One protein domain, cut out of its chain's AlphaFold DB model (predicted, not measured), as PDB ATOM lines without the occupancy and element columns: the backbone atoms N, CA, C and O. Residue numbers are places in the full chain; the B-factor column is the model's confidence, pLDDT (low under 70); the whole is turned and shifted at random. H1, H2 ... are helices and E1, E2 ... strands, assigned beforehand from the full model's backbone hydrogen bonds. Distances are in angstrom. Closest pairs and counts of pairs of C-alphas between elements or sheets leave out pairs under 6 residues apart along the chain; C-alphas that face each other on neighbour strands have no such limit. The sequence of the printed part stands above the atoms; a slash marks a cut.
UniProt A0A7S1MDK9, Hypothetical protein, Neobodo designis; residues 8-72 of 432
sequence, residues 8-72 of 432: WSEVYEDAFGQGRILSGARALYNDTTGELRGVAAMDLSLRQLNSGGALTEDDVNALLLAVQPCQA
ATOM      1  N   TRP A   8     -11.475  26.393   2.651       93.44
ATOM      2  CA  TRP A   8     -12.358  27.219   3.457       93.44
ATOM      3  C   TRP A   8     -13.045  28.178   2.495       93.44
ATOM      4  O   TRP A   8     -12.400  28.726   1.605       93.44
ATOM      5  N   SER A   9     -14.356  28.327   2.624       91.75
ATOM      6  CA  SER A   9     -15.072  29.371   1.902       91.75
ATOM      7  C   SER A   9     -14.728  30.740   2.482       91.75
ATOM      8  O   SER A   9     -14.355  30.856   3.650       91.75
ATOM      9  N   GLU A  10     -14.960  31.784   1.694       90.38
ATOM     10  CA  GLU A  10     -15.124  33.136   2.230       90.38
ATOM     11  C   GLU A  10     -16.303  33.176   3.215       90.38
ATOM     12  O   GLU A  10     -17.124  32.254   3.267       90.38
ATOM     13  N   VAL A  11     -16.389  34.237   4.016       91.81
ATOM     14  CA  VAL A  11     -17.507  34.407   4.950       91.81
ATOM     15  C   VAL A  11     -18.797  34.703   4.176       91.81
ATOM     16  O   VAL A  11     -18.880  35.714   3.482       91.81
ATOM     17  N   TYR A  12     -19.848  33.909   4.370       92.06
ATOM     18  CA  TYR A  12     -21.152  34.076   3.711       92.06
ATOM     19  C   TYR A  12     -22.325  33.976   4.705       92.06
ATOM     20  O   TYR A  12     -22.136  33.603   5.861       92.06
ATOM     21  N   GLU A  13     -23.533  34.368   4.285       94.31
ATOM     22  CA  GLU A  13     -24.762  34.194   5.082       94.31
ATOM     23  C   GLU A  13     -25.298  32.765   4.951       94.31
ATOM     24  O   GLU A  13     -25.607  32.312   3.846       94.31
ATOM     25  N   ASP A  14     -25.420  32.062   6.076       94.81
ATOM     26  CA  ASP A  14     -25.912  30.687   6.113       94.81
ATOM     27  C   ASP A  14     -27.366  30.565   5.622       94.81
ATOM     28  O   ASP A  14     -28.258  31.307   6.044       94.81
ATOM     29  N   ALA A  15     -27.634  29.548   4.799       86.62
ATOM     30  CA  ALA A  15     -28.961  29.265   4.260       86.62
ATOM     31  C   ALA A  15     -29.978  28.854   5.343       86.62
ATOM     32  O   ALA A  15     -31.182  29.030   5.151       86.62
ATOM     33  N   PHE A  16     -29.515  28.334   6.486       91.50
ATOM     34  CA  PHE A  16     -30.367  27.986   7.628       91.50
ATOM     35  C   PHE A  16     -30.493  29.117   8.659       91.50
ATOM     36  O   PHE A  16     -31.072  28.914   9.729       91.50
ATOM     37  N   GLY A  17     -29.997  30.318   8.344       90.19
ATOM     38  CA  GLY A  17     -30.149  31.496   9.192       90.19
ATOM     39  C   GLY A  17     -29.272  31.482  10.445       90.19
ATOM     40  O   GLY A  17     -29.581  32.178  11.412       90.19
ATOM     41  N   GLN A  18     -28.168  30.726  10.454       90.62
ATOM     42  CA  GLN A  18     -27.174  30.775  11.537       90.62
ATOM     43  C   GLN A  18     -26.332  32.070  11.532       90.62
ATOM     44  O   GLN A  18     -25.525  32.295  12.440       90.62
ATOM     45  N   GLY A  19     -26.558  32.943  10.543       93.81
ATOM     46  CA  GLY A  19     -25.861  34.207  10.327       93.81
ATOM     47  C   GLY A  19     -24.608  34.035   9.470       93.81
ATOM     48  O   GLY A  19     -24.486  33.082   8.701       93.81
ATOM     49  N   ARG A  20     -23.644  34.946   9.638       94.00
ATOM     50  CA  ARG A  20     -22.348  34.896   8.948       94.00
ATOM     51  C   ARG A  20     -21.524  33.682   9.399       94.00
ATOM     52  O   ARG A  20     -21.131  33.590  10.570       94.00
ATOM     53  N   ILE A  21     -21.228  32.783   8.467       96.25
ATOM     54  CA  ILE A  21     -20.414  31.577   8.663       96.25
ATOM     55  C   ILE A  21     -19.289  31.500   7.625       96.25
ATOM     56  O   ILE A  21     -19.291  32.229   6.636       96.25
ATOM     57  N   LEU A  22     -18.339  30.600   7.846       95.56
ATOM     58  CA  LEU A  22     -17.414  30.097   6.831       95.56
ATOM     59  C   LEU A  22     -17.388  28.569   6.902       95.56
ATOM     60  O   LEU A  22     -17.568  28.003   7.984       95.56
ATOM     61  N   SER A  23     -17.119  27.904   5.784       96.06
ATOM     62  CA  SER A  23     -17.221  26.446   5.697       96.06
ATOM     63  C   SER A  23     -15.915  25.816   5.264       96.06
ATOM     64  O   SER A  23     -15.381  26.120   4.200       96.06
ATOM     65  N   GLY A  24     -15.411  24.904   6.091       95.06
ATOM     66  CA  GLY A  24     -14.265  24.059   5.790       95.06
ATOM     67  C   GLY A  24     -14.725  22.797   5.072       95.06
ATOM     68  O   GLY A  24     -15.297  21.908   5.698       95.06
ATOM     69  N   ALA A  25     -14.475  22.703   3.771       94.00
ATOM     70  CA  ALA A  25     -14.888  21.610   2.905       94.00
ATOM     71  C   ALA A  25     -13.711  20.727   2.467       94.00
ATOM     72  O   ALA A  25     -12.596  21.190   2.219       94.00
ATOM     73  N   ARG A  26     -13.973  19.427   2.329       91.81
ATOM     74  CA  ARG A  26     -13.027  18.422   1.846       91.81
ATOM     75  C   ARG A  26     -13.720  17.465   0.887       91.81
ATOM     76  O   ARG A  26     -14.740  16.866   1.218       91.81
ATOM     77  N   ALA A  27     -13.119  17.279  -0.282       88.56
ATOM     78  CA  ALA A  27     -13.552  16.280  -1.246       88.56
ATOM     79  C   ALA A  27     -13.283  14.857  -0.726       88.56
ATOM     80  O   ALA A  27     -12.208  14.558  -0.199       88.56
ATOM     81  N   LEU A  28     -14.270  13.979  -0.882       89.25
ATOM     82  CA  LEU A  28     -14.186  12.558  -0.571       89.25
ATOM     83  C   LEU A  28     -14.075  11.790  -1.882       89.25
ATOM     84  O   LEU A  28     -14.980  11.858  -2.713       89.25
ATOM     85  N   TYR A  29     -12.986  11.051  -2.066       86.50
ATOM     86  CA  TYR A  29     -12.756  10.239  -3.260       86.50
ATOM     87  C   TYR A  29     -12.896   8.755  -2.930       86.50
ATOM     88  O   TYR A  29     -12.620   8.326  -1.811       86.50
ATOM     89  N   ASN A  30     -13.303   7.957  -3.910       88.31
ATOM     90  CA  ASN A  30     -13.199   6.507  -3.827       88.31
ATOM     91  C   ASN A  30     -11.715   6.117  -3.898       88.31
ATOM     92  O   ASN A  30     -11.038   6.425  -4.878       88.31
ATOM     93  N   ASP A  31     -11.208   5.434  -2.872       86.44
ATOM     94  CA  ASP A  31      -9.778   5.116  -2.761       86.44
ATOM     95  C   ASP A  31      -9.250   4.234  -3.901       86.44
ATOM     96  O   ASP A  31      -8.065   4.331  -4.255       86.44
ATOM     97  N   THR A  32     -10.134   3.417  -4.483       86.06
ATOM     98  CA  THR A  32      -9.833   2.460  -5.551       86.06
ATOM     99  C   THR A  32      -9.934   3.101  -6.931       86.06
ATOM    100  O   THR A  32      -9.050   2.899  -7.758       86.06
ATOM    101  N   THR A  33     -10.996   3.871  -7.199       86.44
ATOM    102  CA  THR A  33     -11.254   4.436  -8.540       86.44
ATOM    103  C   THR A  33     -10.745   5.866  -8.712       86.44
ATOM    104  O   THR A  33     -10.622   6.334  -9.838       86.44
ATOM    105  N   GLY A  34     -10.453   6.577  -7.620       82.44
ATOM    106  CA  GLY A  34     -10.096   7.999  -7.639       82.44
ATOM    107  C   GLY A  34     -11.262   8.940  -7.971       82.44
ATOM    108  O   GLY A  34     -11.057  10.142  -8.088       82.44
ATOM    109  N   GLU A  35     -12.476   8.410  -8.118       81.19
ATOM    110  CA  GLU A  35     -13.689   9.160  -8.445       81.19
ATOM    111  C   GLU A  35     -14.190   9.970  -7.240       81.19
ATOM    112  O   GLU A  35     -14.192   9.466  -6.113       81.19
ATOM    113  N   LEU A  36     -14.651  11.203  -7.465       82.38
ATOM    114  CA  LEU A  36     -15.264  12.035  -6.429       82.38
ATOM    115  C   LEU A  36     -16.607  11.431  -5.988       82.38
ATOM    116  O   LEU A  36     -17.517  11.265  -6.792       82.38
ATOM    117  N   ARG A  37     -16.744  11.121  -4.699       90.12
ATOM    118  CA  ARG A  37     -17.961  10.555  -4.094       90.12
ATOM    119  C   ARG A  37     -18.821  11.593  -3.391       90.12
ATOM    120  O   ARG A  37     -20.009  11.364  -3.197       90.12
ATOM    121  N   GLY A  38     -18.229  12.713  -3.002       87.94
ATOM    122  CA  GLY A  38     -18.941  13.806  -2.359       87.94
ATOM    123  C   GLY A  38     -17.989  14.809  -1.731       87.94
ATOM    124  O   GLY A  38     -16.774  14.741  -1.915       87.94
ATOM    125  N   VAL A  39     -18.555  15.731  -0.966       91.62
ATOM    126  CA  VAL A  39     -17.817  16.743  -0.214       91.62
ATOM    127  C   VAL A  39     -18.323  16.713   1.221       91.62
ATOM    128  O   VAL A  39     -19.525  16.809   1.455       91.62
ATOM    129  N   ALA A  40     -17.414  16.552   2.178       93.44
ATOM    130  CA  ALA A  40     -17.709  16.751   3.590       93.44
ATOM    131  C   ALA A  40     -17.371  18.196   3.952       93.44
ATOM    132  O   ALA A  40     -16.257  18.639   3.677       93.44
ATOM    133  N   ALA A  41     -18.306  18.914   4.563       94.94
ATOM    134  CA  ALA A  41     -18.106  20.287   5.002       94.94
ATOM    135  C   ALA A  41     -18.458  20.448   6.484       94.94
ATOM    136  O   ALA A  41     -19.287  19.710   7.018       94.94
ATOM    137  N   MET A  42     -17.796  21.397   7.135       96.25
ATOM    138  CA  MET A  42     -18.100  21.840   8.490       96.25
ATOM    139  C   MET A  42     -18.199  23.357   8.507       96.25
ATOM    140  O   MET A  42     -17.274  24.039   8.064       96.25
ATOM    141  N   ASP A  43     -19.292  23.854   9.071       96.31
ATOM    142  CA  ASP A  43     -19.560  25.280   9.179       96.31
ATOM    143  C   ASP A  43     -19.043  25.825  10.508       96.31
ATOM    144  O   ASP A  43     -19.140  25.181  11.558       96.31
ATOM    145  N   LEU A  44     -18.493  27.032  10.459       94.94
ATOM    146  CA  LEU A  44     -17.975  27.740  11.612       94.94
ATOM    147  C   LEU A  44     -18.592  29.133  11.661       94.94
ATOM    148  O   LEU A  44     -18.420  29.942  10.750       94.94
ATOM    149  N   SER A  45     -19.317  29.422  12.739       94.06
ATOM    150  CA  SER A  45     -19.955  30.723  12.905       94.06
ATOM    151  C   SER A  45     -18.925  31.795  13.234       94.06
ATOM    152  O   SER A  45     -18.149  31.661  14.187       94.06
ATOM    153  N   LEU A  46     -18.978  32.916  12.510       91.94
ATOM    154  CA  LEU A  46     -18.107  34.059  12.772       91.94
ATOM    155  C   LEU A  46     -18.319  34.603  14.194       91.94
ATOM    156  O   LEU A  46     -17.381  35.055  14.846       91.94
ATOM    157  N   ARG A  47     -19.540  34.472  14.728       90.75
ATOM    158  CA  ARG A  47     -19.866  34.840  16.111       90.75
ATOM    159  C   ARG A  47     -19.122  33.987  17.141       90.75
ATOM    160  O   ARG A  47     -18.759  34.500  18.194       90.75
ATOM    161  N   GLN A  48     -18.909  32.702  16.855       90.25
ATOM    162  CA  GLN A  48     -18.166  31.795  17.741       90.25
ATOM    163  C   GLN A  48     -16.663  32.086  17.695       90.25
ATOM    164  O   GLN A  48     -16.011  32.115  18.740       90.25
ATOM    165  N   LEU A  49     -16.134  32.370  16.501       87.06
ATOM    166  CA  LEU A  49     -14.750  32.804  16.313       87.06
ATOM    167  C   LEU A  49     -14.456  34.138  17.005       87.06
ATOM    168  O   LEU A  49     -13.407  34.302  17.619       87.06
ATOM    169  N   ASN A  50     -15.402  35.075  16.946       86.88
ATOM    170  CA  ASN A  50     -15.240  36.423  17.474       86.88
ATOM    171  C   ASN A  50     -15.766  36.590  18.912       86.88
ATOM    172  O   ASN A  50     -16.231  37.664  19.292       86.88
ATOM    173  N   SER A  51     -15.691  35.546  19.743       80.31
ATOM    174  CA  SER A  51     -16.154  35.610  21.142       80.31
ATOM    175  C   SER A  51     -15.431  36.673  21.995       80.31
ATOM    176  O   SER A  51     -15.949  37.068  23.038       80.31
ATOM    177  N   GLY A  52     -14.283  37.187  21.529       78.94
ATOM    178  CA  GLY A  52     -13.530  38.299  22.129       78.94
ATOM    179  C   GLY A  52     -13.681  39.671  21.447       78.94
ATOM    180  O   GLY A  52     -13.032  40.615  21.884       78.94
ATOM    181  N   GLY A  53     -14.495  39.802  20.391       80.69
ATOM    182  CA  GLY A  53     -14.811  41.082  19.732       80.69
ATOM    183  C   GLY A  53     -13.693  41.735  18.904       80.69
ATOM    184  O   GLY A  53     -13.851  42.882  18.494       80.69
ATOM    185  N   ALA A  54     -12.578  41.043  18.663       82.38
ATOM    186  CA  ALA A  54     -11.395  41.599  18.001       82.38
ATOM    187  C   ALA A  54     -11.218  41.186  16.527       82.38
ATOM    188  O   ALA A  54     -10.386  41.778  15.850       82.38
ATOM    189  N   LEU A  55     -11.954  40.185  16.034       89.25
ATOM    190  CA  LEU A  55     -11.830  39.691  14.658       89.25
ATOM    191  C   LEU A  55     -12.923  40.286  13.773       89.25
ATOM    192  O   LEU A  55     -14.110  40.022  13.985       89.25
ATOM    193  N   THR A  56     -12.530  41.075  12.777       89.50
ATOM    194  CA  THR A  56     -13.438  41.532  11.722       89.50
ATOM    195  C   THR A  56     -13.545  40.492  10.606       89.50
ATOM    196  O   THR A  56     -12.742  39.564  10.507       89.50
ATOM    197  N   GLU A  57     -14.564  40.626   9.758       88.69
ATOM    198  CA  GLU A  57     -14.717  39.785   8.568       88.69
ATOM    199  C   GLU A  57     -13.524  39.926   7.611       88.69
ATOM    200  O   GLU A  57     -13.032  38.927   7.086       88.69
ATOM    201  N   ASP A  58     -13.012  41.149   7.457       87.50
ATOM    202  CA  ASP A  58     -11.848  41.441   6.622       87.50
ATOM    203  C   ASP A  58     -10.595  40.721   7.134       87.50
ATOM    204  O   ASP A  58      -9.838  40.170   6.336       87.50
ATOM    205  N   ASP A  59     -10.407  40.642   8.457       90.12
ATOM    206  CA  ASP A  59      -9.288  39.908   9.061       90.12
ATOM    207  C   ASP A  59      -9.362  38.409   8.749       90.12
ATOM    208  O   ASP A  59      -8.349  37.773   8.444       90.12
ATOM    209  N   VAL A  60     -10.569  37.836   8.803       89.75
ATOM    210  CA  VAL A  60     -10.794  36.418   8.494       89.75
ATOM    211  C   VAL A  60     -10.550  36.152   7.013       89.75
ATOM    212  O   VAL A  60      -9.796  35.239   6.687       89.75
ATOM    213  N   ASN A  61     -11.105  36.965   6.114       87.19
ATOM    214  CA  ASN A  61     -10.901  36.800   4.674       87.19
ATOM    215  C   ASN A  61      -9.425  36.989   4.283       87.19
ATOM    216  O   ASN A  61      -8.887  36.197   3.507       87.19
ATOM    217  N   ALA A  62      -8.730  37.968   4.871       85.62
ATOM    218  CA  ALA A  62      -7.299  38.169   4.655       85.62
ATOM    219  C   ALA A  62      -6.468  36.965   5.131       85.62
ATOM    220  O   ALA A  62      -5.545  36.531   4.435       85.62
ATOM    221  N   LEU A  63      -6.813  36.383   6.285       89.44
ATOM    222  CA  LEU A  63      -6.160  35.176   6.788       89.44
ATOM    223  C   LEU A  63      -6.430  33.965   5.885       89.44
ATOM    224  O   LEU A  63      -5.509  33.203   5.598       89.44
ATOM    225  N   LEU A  64      -7.663  33.790   5.410       87.81
ATOM    226  CA  LEU A  64      -8.021  32.701   4.500       87.81
ATOM    227  C   LEU A  64      -7.232  32.781   3.190       87.81
ATOM    228  O   LEU A  64      -6.648  31.780   2.774       87.81
ATOM    229  N   LEU A  65      -7.121  33.974   2.602       82.94
ATOM    230  CA  LEU A  65      -6.303  34.210   1.409       82.94
ATOM    231  C   LEU A  65      -4.818  33.897   1.650       82.94
ATOM    232  O   LEU A  65      -4.152  33.351   0.771       82.94
ATOM    233  N   ALA A  66      -4.297  34.199   2.843       85.06
ATOM    234  CA  ALA A  66      -2.908  33.915   3.195       85.06
ATOM    235  C   ALA A  66      -2.635  32.416   3.424       85.06
ATOM    236  O   ALA A  66      -1.565  31.917   3.072       85.06
ATOM    237  N   VAL A  67      -3.584  31.689   4.021       83.81
ATOM    238  CA  VAL A  67      -3.420  30.274   4.407       83.81
ATOM    239  C   VAL A  67      -3.802  29.319   3.272       83.81
ATOM    240  O   VAL A  67      -3.395  28.155   3.279       83.81
ATOM    241  N   GLN A  68      -4.546  29.791   2.271       79.56
ATOM    242  CA  GLN A  68      -5.011  28.983   1.144       79.56
ATOM    243  C   GLN A  68      -4.450  29.485  -0.183       79.56
ATOM    244  O   GLN A  68      -5.212  29.966  -1.021       79.56
ATOM    245  N   PRO A  69      -3.136  29.321  -0.437       68.25
ATOM    246  CA  PRO A  69      -2.609  29.600  -1.757       68.25
ATOM    247  C   PRO A  69      -3.370  28.736  -2.766       68.25
ATOM    248  O   PRO A  69      -3.413  27.498  -2.669       68.25
ATOM    249  N   CYS A  70      -4.023  29.398  -3.718       61.22
ATOM    250  CA  CYS A  70      -4.522  28.742  -4.910       61.22
ATOM    251  C   CYS A  70      -3.305  28.103  -5.578       61.22
ATOM    252  O   CYS A  70      -2.398  28.811  -6.019       61.22
ATOM    253  N   GLN A  71      -3.250  26.768  -5.627       61.56
ATOM    254  CA  GLN A  71      -2.360  26.128  -6.590       61.56
ATOM    255  C   GLN A  71      -2.769  26.691  -7.947       61.56
ATOM    256  O   GLN A  71      -3.958  26.692  -8.269       61.56
ATOM    257  N   ALA A  72      -1.803  27.230  -8.693       49.69
ATOM    258  CA  ALA A  72      -2.042  27.652 -10.060       49.69
ATOM    259  C   ALA A  72      -2.657  26.456 -10.787       49.69
ATOM    260  O   ALA A  72      -2.013  25.416 -10.927       49.69
TER     261      ALA A  72
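Overview. This is residues 8 to 72 of the 432 residues of the protein "Hypothetical protein" of Neobodo designis (UniProt A0A7S1MDK9). A long two-stranded hairpin, E1 and E2, makes the length of this loose domain, with the loop of residues 30 to 35 at one end and the short helix H1 at the other. From H1 the chain turns through a link into H2, which folds back along one side of the hairpin without reaching its strands, while residues 8 to 19 make a loop by the hairpin's H1 end. The printed part has 65 residues, with two named strands and two named helices in the order E1, E2, H1, H2; the sheet's order is E1 - E2, antiparallel, and the class is mixed, helices and strands. The whole is loose, with a radius of gyration of the C-alphas of 14.6 A, and only just flat, with spans of 46 by 31 by 16 A.

Arrangement. Start at Trp 8 and read on to residues 12 to 13, which pair, antiparallel, with residues 20 to 21 of E1, the strand of residues 20 to 29. Next look at E2, residues 36 to 45, which forms a hairpin with E1; their directions stand at 158 degrees, antiparallel. Compare C-alphas 25 and 41, which face each other at 4.1 A. Across this pair N 24 and O 42 are 2.8 A apart and N 44 and O 22 are 2.8 A apart, both within hydrogen-bond range. A tight link leads from E2 to H1, residues 46 to 49; the closest C-alphas of E1 and H1 are those of Ile 21 and Leu 46, 5.3 A apart. Go on to H2, residues 57 to 67: H1 and H2 are close but not clearly touching, their closest C-alphas being those of Leu 46 and Glu 57, 7.9 A apart. H2 is apart from E1 and from E2. In H2 every O i to N i+4 pair is within hydrogen-bond range; H1 is too short for such a pair, and its one O i to N i+3 pair is within range.

Along the chain. Find C-alpha 20 at (-22.348, 34.896, 8.948); from there E1 runs 29.1 A to C-alpha 29 at (-12.756, 10.239, -3.260). E2 then runs 27.3 A from Leu 36 to Ser 45. H1 spans 5.0 A from Leu 46 to Leu 49, and H2 runs 15.3 A from Glu 57 to C-alpha 67 at (-3.420, 30.274, 4.407).

Size, cuts and confidence. Look for the two C-alphas farthest apart at Thr 32 and Gly 53, 46.4 A. The printed part has no cut, and the links E1 to E2 and H1 to H2 are short. The mean pLDDT of the printed part is 87.5, and you will find values under 70 at residues 69 to 72.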